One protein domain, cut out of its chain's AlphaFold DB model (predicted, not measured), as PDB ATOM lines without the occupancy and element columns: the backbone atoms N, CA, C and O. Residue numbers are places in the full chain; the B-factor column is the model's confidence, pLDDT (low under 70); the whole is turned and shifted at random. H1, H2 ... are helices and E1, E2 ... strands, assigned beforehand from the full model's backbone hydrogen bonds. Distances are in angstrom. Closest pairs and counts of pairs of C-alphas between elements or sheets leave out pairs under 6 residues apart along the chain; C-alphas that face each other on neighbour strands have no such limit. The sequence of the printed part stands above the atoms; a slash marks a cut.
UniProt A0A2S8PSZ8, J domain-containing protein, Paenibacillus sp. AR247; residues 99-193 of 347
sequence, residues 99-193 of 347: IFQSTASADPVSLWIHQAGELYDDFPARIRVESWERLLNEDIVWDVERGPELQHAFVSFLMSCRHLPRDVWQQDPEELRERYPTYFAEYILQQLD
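This is residues 99 to 193 of the 347 residues of the protein "J domain-containing protein" of Paenibacillus sp. AR247 (UniProt A0A2S8PSZ8). Helix H1 has H3 and H5 at its sides, the three forming a triangle of helices, and beyond H5 the helical hairpin of H7 and H8 makes the opposite end of the domain from the short strand E1 beside H1. The short helix H6 packs on H3 on the side toward that hairpin. The 95 printed residues hold one named strand and then eight named helices, in the order E1, H1 to H8, and the class is mostly helix. The whole is compact, with a radius of gyration of the C-alphas of 12.9 A and spans of 38 by 31 by 22 A.

The longest helix, H1, residues 108 to 121, is the hub, touching three helices. With residues 109 to 113 alone it touches H5, residues 147 to 158, at a shallow tilt of 26 degrees, the same way; the closest C-alphas are those of Val 109 and Leu 150, 5.6 A apart. H1 only just touches H3, residues 129 to 136, with 3 pairs of C-alphas within 8 A, the closest Ala 116 and Leu 135 at 7.4 A, opposite ways at a shallow tilt of 14 degrees. H1 and H2, residues 123 to 126, only just touch, with 3 such pairs, and only at the corner, Tyr 120 to Arg 126 at 4.9 A. H4, residues 139 to 142, touches H5 only at the corner, Val 141 to Gly 147 at 5.4 A. H3 only just touches H6, residues 166 to 169, with 3 pairs, the closest C-alphas being Val 129 and Val 168 at 4.8 A. H7, residues 173 to 179, and H8, residues 182 to 191, form a hairpin and touch at a steep tilt of 41 degrees, Arg 177 to Ala 185 at 5.3 A. H5 and H8 are close but not clearly touching, Val 155 to Phe 184 at 6.7 A. H1 is apart from H7 and H8. E1, residues 99 to 102, pairs with no named strand; its closest C-alpha to H1 is Phe 100, 5.9 A from Gly 117. Helix packing is mostly aligned, only just, with 2 of 3 tilts shallow. Every O i to N i+4 pair is within hydrogen-bond range in H1, H3, H5, H7 and H8; H2, H4 and H6 are too short for one.

H1 begins at C-alpha 108, (179.427, 243.799, 141.235), and is 19.8 A long; H5 is 16.0 A, H8 14.1 A, H3 10.6 A and H7 10.0 A. H8 ends at C-alpha 191, (195.713, 220.193, 146.350).

The C-alphas farthest apart are Ala 106 and Asp 193, 38.1 A. The printed part has no cut and no long link. Mean pLDDT of the printed part is 78.1; residues 99 to 106, 171 and 191 to 193 are under 70.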
ATOM      1  N   ILE A  99     196.452 238.542 153.497       43.34
ATOM      2  CA  ILE A  99     195.416 239.556 153.729       43.34
ATOM      3  C   ILE A  99     194.869 240.027 152.381       43.34
ATOM      4  O   ILE A  99     195.638 240.468 151.514       43.34
ATOM      5  N   PHE A 100     193.545 239.982 152.219       47.31
ATOM      6  CA  PHE A 100     192.874 240.568 151.064       47.31
ATOM      7  C   PHE A 100     192.955 242.098 151.117       47.31
ATOM      8  O   PHE A 100     192.458 242.739 152.043       47.31
ATOM      9  N   GLN A 101     193.575 242.714 150.108       47.41
ATOM     10  CA  GLN A 101     193.554 244.165 149.937       47.41
ATOM     11  C   GLN A 101     192.847 244.507 148.628       47.41
ATOM     12  O   GLN A 101     193.392 244.332 147.535       47.41
ATOM     13  N   SER A 102     191.624 245.019 148.755       49.00
ATOM     14  CA  SER A 102     190.869 245.604 147.653       49.00
ATOM     15  C   SER A 102     190.363 246.984 148.037       49.00
ATOM     16  O   SER A 102     189.775 247.183 149.101       49.00
ATOM     17  N   THR A 103     190.563 247.957 147.152       44.81
ATOM     18  CA  THR A 103     189.729 249.157 147.165       44.81
ATOM     19  C   THR A 103     188.402 248.773 146.530       44.81
ATOM     20  O   THR A 103     188.379 248.536 145.326       44.81
ATOM     21  N   ALA A 104     187.326 248.693 147.320       47.47
ATOM     22  CA  ALA A 104     185.994 248.356 146.825       47.47
ATOM     23  C   ALA A 104     185.617 249.237 145.617       47.47
ATOM     24  O   ALA A 104     185.246 250.405 145.753       47.47
ATOM     25  N   SER A 105     185.753 248.665 144.423       56.53
ATOM     26  CA  SER A 105     185.158 249.171 143.195       56.53
ATOM     27  C   SER A 105     183.640 249.022 143.315       56.53
ATOM     28  O   SER A 105     183.150 248.069 143.915       56.53
ATOM     29  N   ALA A 106     182.869 249.951 142.743       68.69
ATOM     30  CA  ALA A 106     181.407 249.839 142.691       68.69
ATOM     31  C   ALA A 106     180.919 248.716 141.747       68.69
ATOM     32  O   ALA A 106     179.712 248.538 141.576       68.69
ATOM     33  N   ASP A 107     181.843 248.004 141.099       84.12
ATOM     34  CA  ASP A 107     181.547 246.890 140.215       84.12
ATOM     35  C   ASP A 107     181.077 245.631 140.992       84.12
ATOM     36  O   ASP A 107     181.744 245.204 141.939       84.12
ATOM     37  N   PRO A 108     179.952 245.004 140.593       84.81
ATOM     38  CA  PRO A 108     179.427 243.799 141.235       84.81
ATOM     39  C   PRO A 108     180.362 242.582 141.270       84.81
ATOM     40  O   PRO A 108     180.305 241.844 142.251       84.81
ATOM     41  N   VAL A 109     181.223 242.359 140.264       84.50
ATOM     42  CA  VAL A 109     182.186 241.240 140.301       84.50
ATOM     43  C   VAL A 109     183.235 241.509 141.374       84.50
ATOM     44  O   VAL A 109     183.524 240.642 142.195       84.50
ATOM     45  N   SER A 110     183.740 242.742 141.434       83.69
ATOM     46  CA  SER A 110     184.689 243.166 142.472       83.69
ATOM     47  C   SER A 110     184.103 243.043 143.885       83.69
ATOM     48  O   SER A 110     184.798 242.612 144.805       83.69
ATOM     49  N   LEU A 111     182.820 243.382 144.061       86.56
ATOM     50  CA  LEU A 111     182.113 243.229 145.337       86.56
ATOM     51  C   LEU A 111     181.975 241.755 145.738       86.56
ATOM     52  O   LEU A 111     182.223 241.416 146.892       86.56
ATOM     53  N   TRP A 112     181.625 240.886 144.790       91.06
ATOM     54  CA  TRP A 112     181.498 239.452 145.047       91.06
ATOM     55  C   TRP A 112     182.849 238.822 145.424       91.06
ATOM     56  O   TRP A 112     182.940 238.068 146.390       91.06
ATOM     57  N   ILE A 113     183.935 239.203 144.740       88.31
ATOM     58  CA  ILE A 113     185.295 238.760 145.094       88.31
ATOM     59  C   ILE A 113     185.708 239.275 146.478       88.31
ATOM     60  O   ILE A 113     186.344 238.544 147.235       88.31
ATOM     61  N   HIS A 114     185.314 240.495 146.853       86.38
ATOM     62  CA  HIS A 114     185.535 241.001 148.209       86.38
ATOM     63  C   HIS A 114     184.805 240.163 149.262       86.38
ATOM     64  O   HIS A 114     185.397 239.829 150.283       86.38
ATOM     65  N   GLN A 115     183.553 239.775 149.009       89.38
ATOM     66  CA  GLN A 115     182.805 238.889 149.904       89.38
ATOM     67  C   GLN A 115     183.460 237.506 150.020       89.38
ATOM     68  O   GLN A 115     183.506 236.948 151.114       89.38
ATOM     69  N   ALA A 116     184.006 236.973 148.920       89.50
ATOM     70  CA  ALA A 116     184.800 235.743 148.948       89.50
ATOM     71  C   ALA A 116     186.057 235.893 149.822       89.50
ATOM     72  O   ALA A 116     186.367 234.994 150.602       89.50
ATOM     73  N   GLY A 117     186.742 237.037 149.731       88.88
ATOM     74  CA  GLY A 117     187.886 237.378 150.579       88.88
ATOM     75  C   GLY A 117     187.520 237.470 152.060       88.88
ATOM     76  O   GLY A 117     188.162 236.830 152.882       88.88
ATOM     77  N   GLU A 118     186.443 238.182 152.403       88.69
ATOM     78  CA  GLU A 118     185.964 238.280 153.791       88.69
ATOM     79  C   GLU A 118     185.562 236.916 154.367       88.69
ATOM     80  O   GLU A 118     185.842 236.632 155.531       88.69
ATOM     81  N   LEU A 119     184.929 236.060 153.558       90.25
ATOM     82  CA  LEU A 119     184.584 234.694 153.952       90.25
ATOM     83  C   LEU A 119     185.843 233.860 154.203       90.25
ATOM     84  O   LEU A 119     185.899 233.124 155.185       90.25
ATOM     85  N   TYR A 120     186.844 233.971 153.331       86.94
ATOM     86  CA  TYR A 120     188.110 233.259 153.480       86.94
ATOM     87  C   TYR A 120     188.909 233.734 154.708       86.94
ATOM     88  O   TYR A 120     189.472 232.903 155.422       86.94
ATOM     89  N   ASP A 121     188.935 235.039 154.985       84.12
ATOM     90  CA  ASP A 121     189.639 235.609 156.140       84.12
ATOM     91  C   ASP A 121     188.930 235.273 157.477       84.12
ATOM     92  O   ASP A 121     189.580 235.155 158.520       84.12
ATOM     93  N   ASP A 122     187.608 235.055 157.466       85.88
ATOM     94  CA  ASP A 122     186.854 234.496 158.598       85.88
ATOM     95  C   ASP A 122     187.038 232.973 158.664       85.88
ATOM     96  O   ASP A 122     186.264 232.197 158.101       85.88
ATOM     97  N   PHE A 123     188.067 232.523 159.383       84.19
ATOM     98  CA  PHE A 123     188.441 231.108 159.432       84.19
ATOM     99  C   PHE A 123     187.289 230.147 159.830       84.19
ATOM    100  O   PHE A 123     187.071 229.155 159.126       84.19
ATOM    101  N   PRO A 124     186.477 230.419 160.876       84.69
ATOM    102  CA  PRO A 124     185.262 229.646 161.141       84.69
ATOM    103  C   PRO A 124     184.260 229.600 159.980       84.69
ATOM    104  O   PRO A 124     183.557 228.602 159.818       84.69
ATOM    105  N   ALA A 125     184.108 230.666 159.191       87.00
ATOM    106  CA  ALA A 125     183.274 230.636 157.987       87.00
ATOM    107  C   ALA A 125     183.935 229.855 156.850       87.00
ATOM    108  O   ALA A 125     183.247 229.058 156.211       87.00
ATOM    109  N   ARG A 126     185.244 230.023 156.655       86.69
ATOM    110  CA  ARG A 126     186.053 229.353 155.637       86.69
ATOM    111  C   ARG A 126     185.934 227.840 155.686       86.69
ATOM    112  O   ARG A 126     185.725 227.240 154.644       86.69
ATOM    113  N   ILE A 127     186.038 227.216 156.855       84.69
ATOM    114  CA  ILE A 127     185.980 225.745 156.967       84.69
ATOM    115  C   ILE A 127     184.555 225.171 156.869       84.69
ATOM    116  O   ILE A 127     184.388 223.959 156.820       84.69
ATOM    117  N   ARG A 128     183.512 226.015 156.840       86.62
ATOM    118  CA  ARG A 128     182.111 225.577 156.735       86.62
ATOM    119  C   ARG A 128     181.650 225.551 155.283       86.62
ATOM    120  O   ARG A 128     181.578 226.595 154.634       86.62
ATOM    121  N   VAL A 129     181.240 224.373 154.818       86.50
ATOM    122  CA  VAL A 129     180.715 224.147 153.461       86.50
ATOM    123  C   VAL A 129     179.545 225.080 153.148       86.50
ATOM    124  O   VAL A 129     179.536 225.739 152.110       86.50
ATOM    125  N   GLU A 130     178.616 225.257 154.088       88.25
ATOM    126  CA  GLU A 130     177.408 226.060 153.873       88.25
ATOM    127  C   GLU A 130     177.704 227.557 153.683       88.25
ATOM    128  O   GLU A 130     176.887 228.289 153.116       88.25
ATOM    129  N   SER A 131     178.849 228.043 154.180       89.75
ATOM    130  CA  SER A 131     179.278 229.427 153.953       89.75
ATOM    131  C   SER A 131     179.591 229.644 152.476       89.75
ATOM    132  O   SER A 131     179.087 230.596 151.878       89.75
ATOM    133  N   TRP A 132     180.378 228.742 151.888       88.94
ATOM    134  CA  TRP A 132     180.766 228.804 150.482       88.94
ATOM    135  C   TRP A 132     179.597 228.495 149.557       88.94
ATOM    136  O   TRP A 132     179.399 229.213 148.582       88.94
ATOM    137  N   GLU A 133     178.768 227.502 149.883       86.62
ATOM    138  CA  GLU A 133     177.558 227.206 149.108       86.62
ATOM    139  C   GLU A 133     176.630 228.417 149.006       86.62
ATOM    140  O   GLU A 133     176.048 228.661 147.950       86.62
ATOM    141  N   ARG A 134     176.490 229.204 150.082       87.69
ATOM    142  CA  ARG A 134     175.681 230.428 150.052       87.69
ATOM    143  C   ARG A 134     176.218 231.427 149.029       87.69
ATOM    144  O   ARG A 134     175.425 231.977 148.275       87.69
ATOM    145  N   LEU A 135     177.534 231.634 149.007       87.88
ATOM    146  CA  LEU A 135     178.193 232.592 148.121       87.88
ATOM    147  C   LEU A 135     178.198 232.120 146.654       87.88
ATOM    148  O   LEU A 135     177.944 232.903 145.740       87.88
ATOM    149  N   LEU A 136     178.446 230.827 146.423       84.62
ATOM    150  CA  LEU A 136     178.504 230.212 145.089       84.62
ATOM    151  C   LEU A 136     177.128 230.067 144.420       84.62
ATOM    152  O   LEU A 136     177.054 229.858 143.210       84.62
ATOM    153  N   ASN A 137     176.041 230.174 145.187       84.19
ATOM    154  CA  ASN A 137     174.670 230.116 144.679       84.19
ATOM    155  C   ASN A 137     174.033 231.498 144.454       84.19
ATOM    156  O   ASN A 137     172.841 231.567 144.158       84.19
ATOM    157  N   GLU A 138     174.787 232.592 144.581       85.44
ATOM    158  CA  GLU A 138     174.277 233.929 144.271       85.44
ATOM    159  C   GLU A 138     174.013 234.119 142.768       85.44
ATOM    160  O   GLU A 138     174.722 233.580 141.916       85.44
ATOM    161  N   ASP A 139     173.007 234.935 142.431       82.12
ATOM    162  CA  ASP A 139     172.531 235.132 141.051       82.12
ATOM    163  C   ASP A 139     173.644 235.572 140.082       82.12
ATOM    164  O   ASP A 139     173.649 235.177 138.917       82.12
ATOM    165  N   ILE A 140     174.616 236.352 140.568       80.81
ATOM    166  CA  ILE A 140     175.736 236.864 139.765       80.81
ATOM    167  C   ILE A 140     176.645 235.751 139.222       80.81
ATOM    168  O   ILE A 140     177.232 235.910 138.153       80.81
ATOM    169  N   VAL A 141     176.727 234.607 139.909       75.75
ATOM    170  CA  VAL A 141     177.545 233.455 139.489       75.75
ATOM    171  C   VAL A 141     176.987 232.817 138.212       75.75
ATOM    172  O   VAL A 141     177.735 232.250 137.414       75.75
ATOM    173  N   TRP A 142     175.676 232.933 137.998       74.62
ATOM    174  CA  TRP A 142     174.953 232.354 136.864       74.62
ATOM    175  C   TRP A 142     174.626 233.382 135.771       74.62
ATOM    176  O   TRP A 142     173.927 233.059 134.807       74.62
ATOM    177  N   ASP A 143     175.119 234.614 135.910       79.69
ATOM    178  CA  ASP A 143     174.930 235.679 134.931       79.69
ATOM    179  C   ASP A 143     175.689 235.364 133.631       79.69
ATOM    180  O   ASP A 143     176.882 235.067 133.638       79.69
ATOM    181  N   VAL A 144     175.000 235.420 132.489       73.81
ATOM    182  CA  VAL A 144     175.573 235.036 131.185       73.81
ATOM    183  C   VAL A 144     176.612 236.046 130.688       73.81
ATOM    184  O   VAL A 144     177.533 235.669 129.965       73.81
ATOM    185  N   GLU A 145     176.478 237.320 131.054       77.75
ATOM    186  CA  GLU A 145     177.383 238.384 130.611       77.75
ATOM    187  C   GLU A 145     178.611 238.484 131.522       77.75
ATOM    188  O   GLU A 145     179.723 238.685 131.038       77.75
ATOM    189  N   ARG A 146     178.419 238.319 132.835       78.69
ATOM    190  CA  ARG A 146     179.443 238.558 133.866       78.69
ATOM    191  C   ARG A 146     180.043 237.289 134.455       78.69
ATOM    192  O   ARG A 146     181.125 237.344 135.033       78.69
ATOM    193  N   GLY A 147     179.381 236.147 134.293       74.38
ATOM    194  CA  GLY A 147     179.837 234.850 134.790       74.38
ATOM    195  C   GLY A 147     181.266 234.497 134.362       74.38
ATOM    196  O   GLY A 147     182.055 234.133 135.231       74.38
ATOM    197  N   PRO A 148     181.664 234.657 133.082       79.25
ATOM    198  CA  PRO A 148     183.037 234.370 132.654       79.25
ATOM    199  C   PRO A 148     184.092 235.261 133.328       79.25
ATOM    200  O   PRO A 148     185.165 234.781 133.695       79.25
ATOM    201  N   GLU A 149     183.787 236.548 133.515       81.44
ATOM    202  CA  GLU A 149     184.666 237.501 134.205       81.44
ATOM    203  C   GLU A 149     184.802 237.141 135.689       81.44
ATOM    204  O   GLU A 149     185.918 237.033 136.203       81.44
ATOM    205  N   LEU A 150     183.676 236.866 136.354       82.81
ATOM    206  CA  LEU A 150     183.639 236.434 137.749       82.81
ATOM    207  C   LEU A 150     184.407 235.130 137.953       82.81
ATOM    208  O   LEU A 150     185.215 235.042 138.872       82.81
ATOM    209  N   GLN A 151     184.209 234.133 137.089       79.56
ATOM    210  CA  GLN A 151     184.933 232.864 137.162       79.56
ATOM    211  C   GLN A 151     186.443 233.069 137.040       79.56
ATOM    212  O   GLN A 151     187.200 232.484 137.812       79.56
ATOM    213  N   HIS A 152     186.892 233.911 136.104       81.44
ATOM    214  CA  HIS A 152     188.314 234.206 135.948       81.44
ATOM    215  C   HIS A 152     188.894 234.887 137.196       81.44
ATOM    216  O   HIS A 152     189.931 234.456 137.709       81.44
ATOM    217  N   ALA A 153     188.201 235.901 137.720       83.00
ATOM    218  CA  ALA A 153     188.607 236.601 138.935       83.00
ATOM    219  C   ALA A 153     188.627 235.663 140.154       83.00
ATOM    220  O   ALA A 153     189.572 235.687 140.942       83.00
ATOM    221  N   PHE A 154     187.627 234.788 140.279       85.00
ATOM    222  CA  PHE A 154     187.514 233.855 141.394       85.00
ATOM    223  C   PHE A 154     188.593 232.777 141.365       85.00
ATOM    224  O   PHE A 154     189.205 232.493 142.390       85.00
ATOM    225  N   VAL A 155     188.897 232.229 140.186       82.38
ATOM    226  CA  VAL A 155     190.027 231.309 140.012       82.38
ATOM    227  C   VAL A 155     191.340 231.990 140.397       82.38
ATOM    228  O   VAL A 155     192.135 231.406 141.129       82.38
ATOM    229  N   SER A 156     191.560 233.235 139.960       81.75
ATOM    230  CA  SER A 156     192.758 233.992 140.340       81.75
ATOM    231  C   SER A 156     192.844 234.221 141.852       81.75
ATOM    232  O   SER A 156     193.936 234.154 142.412       81.75
ATOM    233  N   PHE A 157     191.713 234.485 142.506       85.38
ATOM    234  CA  PHE A 157     191.626 234.607 143.958       85.38
ATOM    235  C   PHE A 157     191.984 233.283 144.647       85.38
ATOM    236  O   PHE A 157     192.910 233.255 145.454       85.38
ATOM    237  N   LEU A 158     191.356 232.169 144.267       82.81
ATOM    238  CA  LEU A 158     191.608 230.861 144.882       82.81
ATOM    239  C   LEU A 158     193.045 230.370 144.682       82.81
ATOM    240  O   LEU A 158     193.607 229.767 145.585       82.81
ATOM    241  N   MET A 159     193.672 230.673 143.542       77.94
ATOM    242  CA  MET A 159     195.093 230.372 143.313       77.94
ATOM    243  C   MET A 159     196.045 231.185 144.203       77.94
ATOM    244  O   MET A 159     197.222 230.844 144.308       77.94
ATOM    245  N   SER A 160     195.566 232.274 144.807       81.44
ATOM    246  CA  SER A 160     196.319 233.077 145.776       81.44
ATOM    247  C   SER A 160     196.030 232.699 147.233       81.44
ATOM    248  O   SER A 160     196.785 233.080 148.129       81.44
ATOM    249  N   CYS A 161     194.961 231.935 147.465       80.75
ATOM    250  CA  CYS A 161     194.629 231.366 148.760       80.75
ATOM    251  C   CYS A 161     195.567 230.198 149.092       80.75
ATOM    252  O   CYS A 161     195.982 229.438 148.219       80.75
ATOM    253  N   ARG A 162     195.873 230.027 150.377       78.31
ATOM    254  CA  ARG A 162     196.598 228.862 150.914       78.31
ATOM    255  C   ARG A 162     195.616 227.979 151.678       78.31
ATOM    256  O   ARG A 162     194.506 228.424 151.936       78.31
ATOM    257  N   HIS A 163     195.980 226.750 152.047       78.81
ATOM    258  CA  HIS A 163     195.203 225.911 152.984       78.81
ATOM    259  C   HIS A 163     193.689 225.838 152.682       78.81
ATOM    260  O   HIS A 163     192.851 226.089 153.554       78.81
ATOM    261  N   LEU A 164     193.299 225.622 151.421       79.75
ATOM    262  CA  LEU A 164     191.878 225.586 151.060       79.75
ATOM    263  C   LEU A 164     191.197 224.370 151.724       79.75
ATOM    264  O   LEU A 164     191.703 223.255 151.617       79.75
ATOM    265  N   PRO A 165     190.054 224.556 152.408       77.75
ATOM    266  CA  PRO A 165     189.406 223.486 153.158       77.75
ATOM    267  C   PRO A 165     188.828 222.433 152.218       77.75
ATOM    268  O   PRO A 165     187.959 222.729 151.400       77.75
ATOM    269  N   ARG A 166     189.291 221.192 152.360       76.06
ATOM    270  CA  ARG A 166     188.900 220.081 151.492       76.06
ATOM    271  C   ARG A 166     187.400 219.889 151.407       76.06
ATOM    272  O   ARG A 166     186.895 219.838 150.300       76.06
ATOM    273  N   ASP A 167     186.693 219.843 152.528       77.56
ATOM    274  CA  ASP A 167     185.258 219.525 152.541       77.56
ATOM    275  C   ASP A 167     184.417 220.504 151.707       77.56
ATOM    276  O   ASP A 167     183.365 220.143 151.188       77.56
ATOM    277  N   VAL A 168     184.906 221.733 151.523       77.81
ATOM    278  CA  VAL A 168     184.291 222.742 150.651       77.81
ATOM    279  C   VAL A 168     184.501 222.415 149.171       77.81
ATOM    280  O   VAL A 168     183.615 222.636 148.349       77.81
ATOM    281  N   TRP A 169     185.683 221.906 148.825       77.12
ATOM    282  CA  TRP A 169     186.140 221.701 147.447       77.12
ATOM    283  C   TRP A 169     186.140 220.233 147.008       77.12
ATOM    284  O   TRP A 169     186.454 219.947 145.853       77.12
ATOM    285  N   GLN A 170     185.777 219.308 147.898       72.00
ATOM    286  CA  GLN A 170     185.686 217.871 147.656       72.00
ATOM    287  C   GLN A 170     184.447 217.568 146.807       72.00
ATOM    288  O   GLN A 170     183.443 217.033 147.270       72.00
ATOM    289  N   GLN A 171     184.532 217.945 145.537       67.31
ATOM    290  CA  GLN A 171     183.544 217.664 144.505       67.31
ATOM    291  C   GLN A 171     184.042 216.564 143.572       67.31
ATOM    292  O   GLN A 171     185.222 216.197 143.581       67.31
ATOM    293  N   ASP A 172     183.134 216.029 142.757       71.25
ATOM    294  CA  ASP A 172     183.511 215.096 141.702       71.25
ATOM    295  C   ASP A 172     184.549 215.770 140.775       71.25
ATOM    296  O   ASP A 172     184.314 216.885 140.294       71.25
ATOM    297  N   PRO A 173     185.707 215.136 140.505       76.25
ATOM    298  CA  PRO A 173     186.680 215.646 139.547       76.25
ATOM    299  C   PRO A 173     186.097 215.964 138.166       76.25
ATOM    300  O   PRO A 173     186.646 216.806 137.454       76.25
ATOM    301  N   GLU A 174     185.038 215.274 137.739       78.06
ATOM    302  CA  GLU A 174     184.332 215.600 136.497       78.06
ATOM    303  C   GLU A 174     183.544 216.908 136.635       78.06
ATOM    304  O   GLU A 174     183.690 217.789 135.788       78.06
ATOM    305  N   GLU A 175     182.826 217.102 137.744       79.12
ATOM    306  CA  GLU A 175     182.065 218.325 138.027       79.12
ATOM    307  C   GLU A 175     182.976 219.559 138.123       79.12
ATOM    308  O   GLU A 175     182.688 220.594 137.519       79.12
ATOM    309  N   LEU A 176     184.135 219.443 138.785       76.12
ATOM    310  CA  LEU A 176     185.125 220.528 138.852       76.12
ATOM    311  C   LEU A 176     185.641 220.934 137.466       76.12
ATOM    312  O   LEU A 176     185.811 222.125 137.198       76.12
ATOM    313  N   ARG A 177     185.886 219.963 136.576       78.06
ATOM    314  CA  ARG A 177     186.372 220.216 135.207       78.06
ATOM    315  C   ARG A 177     185.293 220.769 134.281       78.06
ATOM    316  O   ARG A 177     185.633 221.454 133.321       78.06
ATOM    317  N   GLU A 178     184.026 220.457 134.536       79.69
ATOM    318  CA  GLU A 178     182.893 221.055 133.821       79.69
ATOM    319  C   GLU A 178     182.639 222.495 134.277       79.69
ATOM    320  O   GLU A 178     182.330 223.364 133.460       79.69
ATOM    321  N   ARG A 179     182.785 222.751 135.581       72.56
ATOM    322  CA  ARG A 179     182.488 224.042 136.207       72.56
ATOM    323  C   ARG A 179     183.592 225.079 136.016       72.56
ATOM    324  O   ARG A 179     183.284 226.264 135.893       72.56
ATOM    325  N   TYR A 180     184.855 224.654 136.013       76.25
ATOM    326  CA  TYR A 180     186.010 225.548 136.032       76.25
ATOM    327  C   TYR A 180     187.027 225.234 134.927       76.25
ATOM    328  O   TYR A 180     187.089 224.109 134.425       76.25
ATOM    329  N   PRO A 181     187.888 226.204 134.554       77.06
ATOM    330  CA  PRO A 181     188.976 225.963 133.615       77.06
ATOM    331  C   PRO A 181     189.850 224.773 134.026       77.06
ATOM    332  O   PRO A 181     190.175 224.604 135.201       77.06
ATOM    333  N   THR A 182     190.309 223.993 133.044       75.44
ATOM    334  CA  THR A 182     191.036 222.738 133.291       75.44
ATOM    335  C   THR A 182     192.258 222.928 134.183       75.44
ATOM    336  O   THR A 182     192.481 222.129 135.078       75.44
ATOM    337  N   TYR A 183     193.036 223.995 133.986       75.50
ATOM    338  CA  TYR A 183     194.222 224.249 134.809       75.50
ATOM    339  C   TYR A 183     193.875 224.455 136.291       75.50
ATOM    340  O   TYR A 183     194.643 224.048 137.154       75.50
ATOM    341  N   PHE A 184     192.725 225.067 136.584       75.12
ATOM    342  CA  PHE A 184     192.274 225.303 137.949       75.12
ATOM    343  C   PHE A 184     191.696 224.033 138.561       75.12
ATOM    344  O   PHE A 184     192.043 223.696 139.686       75.12
ATOM    345  N   ALA A 185     190.869 223.301 137.810       78.06
ATOM    346  CA  ALA A 185     190.356 222.014 138.259       78.06
ATOM    347  C   ALA A 185     191.511 221.059 138.596       78.06
ATOM    348  O   ALA A 185     191.516 220.465 139.664       78.06
ATOM    349  N   GLU A 186     192.534 220.975 137.742       78.50
ATOM    350  CA  GLU A 186     193.730 220.170 138.016       78.50
ATOM    351  C   GLU A 186     194.550 220.719 139.197       78.50
ATOM    352  O   GLU A 186     195.060 219.929 139.983       78.50
ATOM    353  N   TYR A 187     194.638 222.044 139.378       75.19
ATOM    354  CA  TYR A 187     195.266 222.641 140.563       75.19
ATOM    355  C   TYR A 187     194.544 222.229 141.853       75.19
ATOM    356  O   TYR A 187     195.190 221.713 142.760       75.19
ATOM    357  N   ILE A 188     193.219 222.386 141.924       73.88
ATOM    358  CA  ILE A 188     192.421 221.972 143.085       73.88
ATOM    359  C   ILE A 188     192.537 220.467 143.300       73.88
ATOM    360  O   ILE A 188     192.836 220.040 144.405       73.88
ATOM    361  N   LEU A 189     192.400 219.652 142.255       74.88
ATOM    362  CA  LEU A 189     192.548 218.200 142.368       74.88
ATOM    363  C   LEU A 189     193.936 217.785 142.865       74.88
ATOM    364  O   LEU A 189     194.037 216.814 143.606       74.88
ATOM    365  N   GLN A 190     194.989 218.521 142.505       72.69
ATOM    366  CA  GLN A 190     196.330 218.301 143.041       72.69
ATOM    367  C   GLN A 190     196.436 218.706 144.520       72.69
ATOM    368  O   GLN A 190     197.115 218.024 145.281       72.69
ATOM    369  N   GLN A 191     195.781 219.793 144.937       66.94
ATOM    370  CA  GLN A 191     195.713 220.193 146.350       66.94
ATOM    371  C   GLN A 191     194.897 219.198 147.193       66.94
ATOM    372  O   GLN A 191     195.190 219.003 148.366       66.94
ATOM    373  N   LEU A 192     193.899 218.551 146.586       65.69
ATOM    374  CA  LEU A 192     193.026 217.547 147.204       65.69
ATOM    375  C   LEU A 192     193.544 216.103 147.052       65.69
ATOM    376  O   LEU A 192     192.832 215.154 147.395       65.69
ATOM    377  N   ASP A 193     194.742 215.905 146.490       59.84
ATOM    378  CA  ASP A 193     195.362 214.583 146.403       59.84
ATOM    379  C   ASP A 193     195.859 214.192 147.803       59.84
ATOM    380  O   ASP A 193     196.916 214.640 148.255       59.84
TER     381      ASP A 193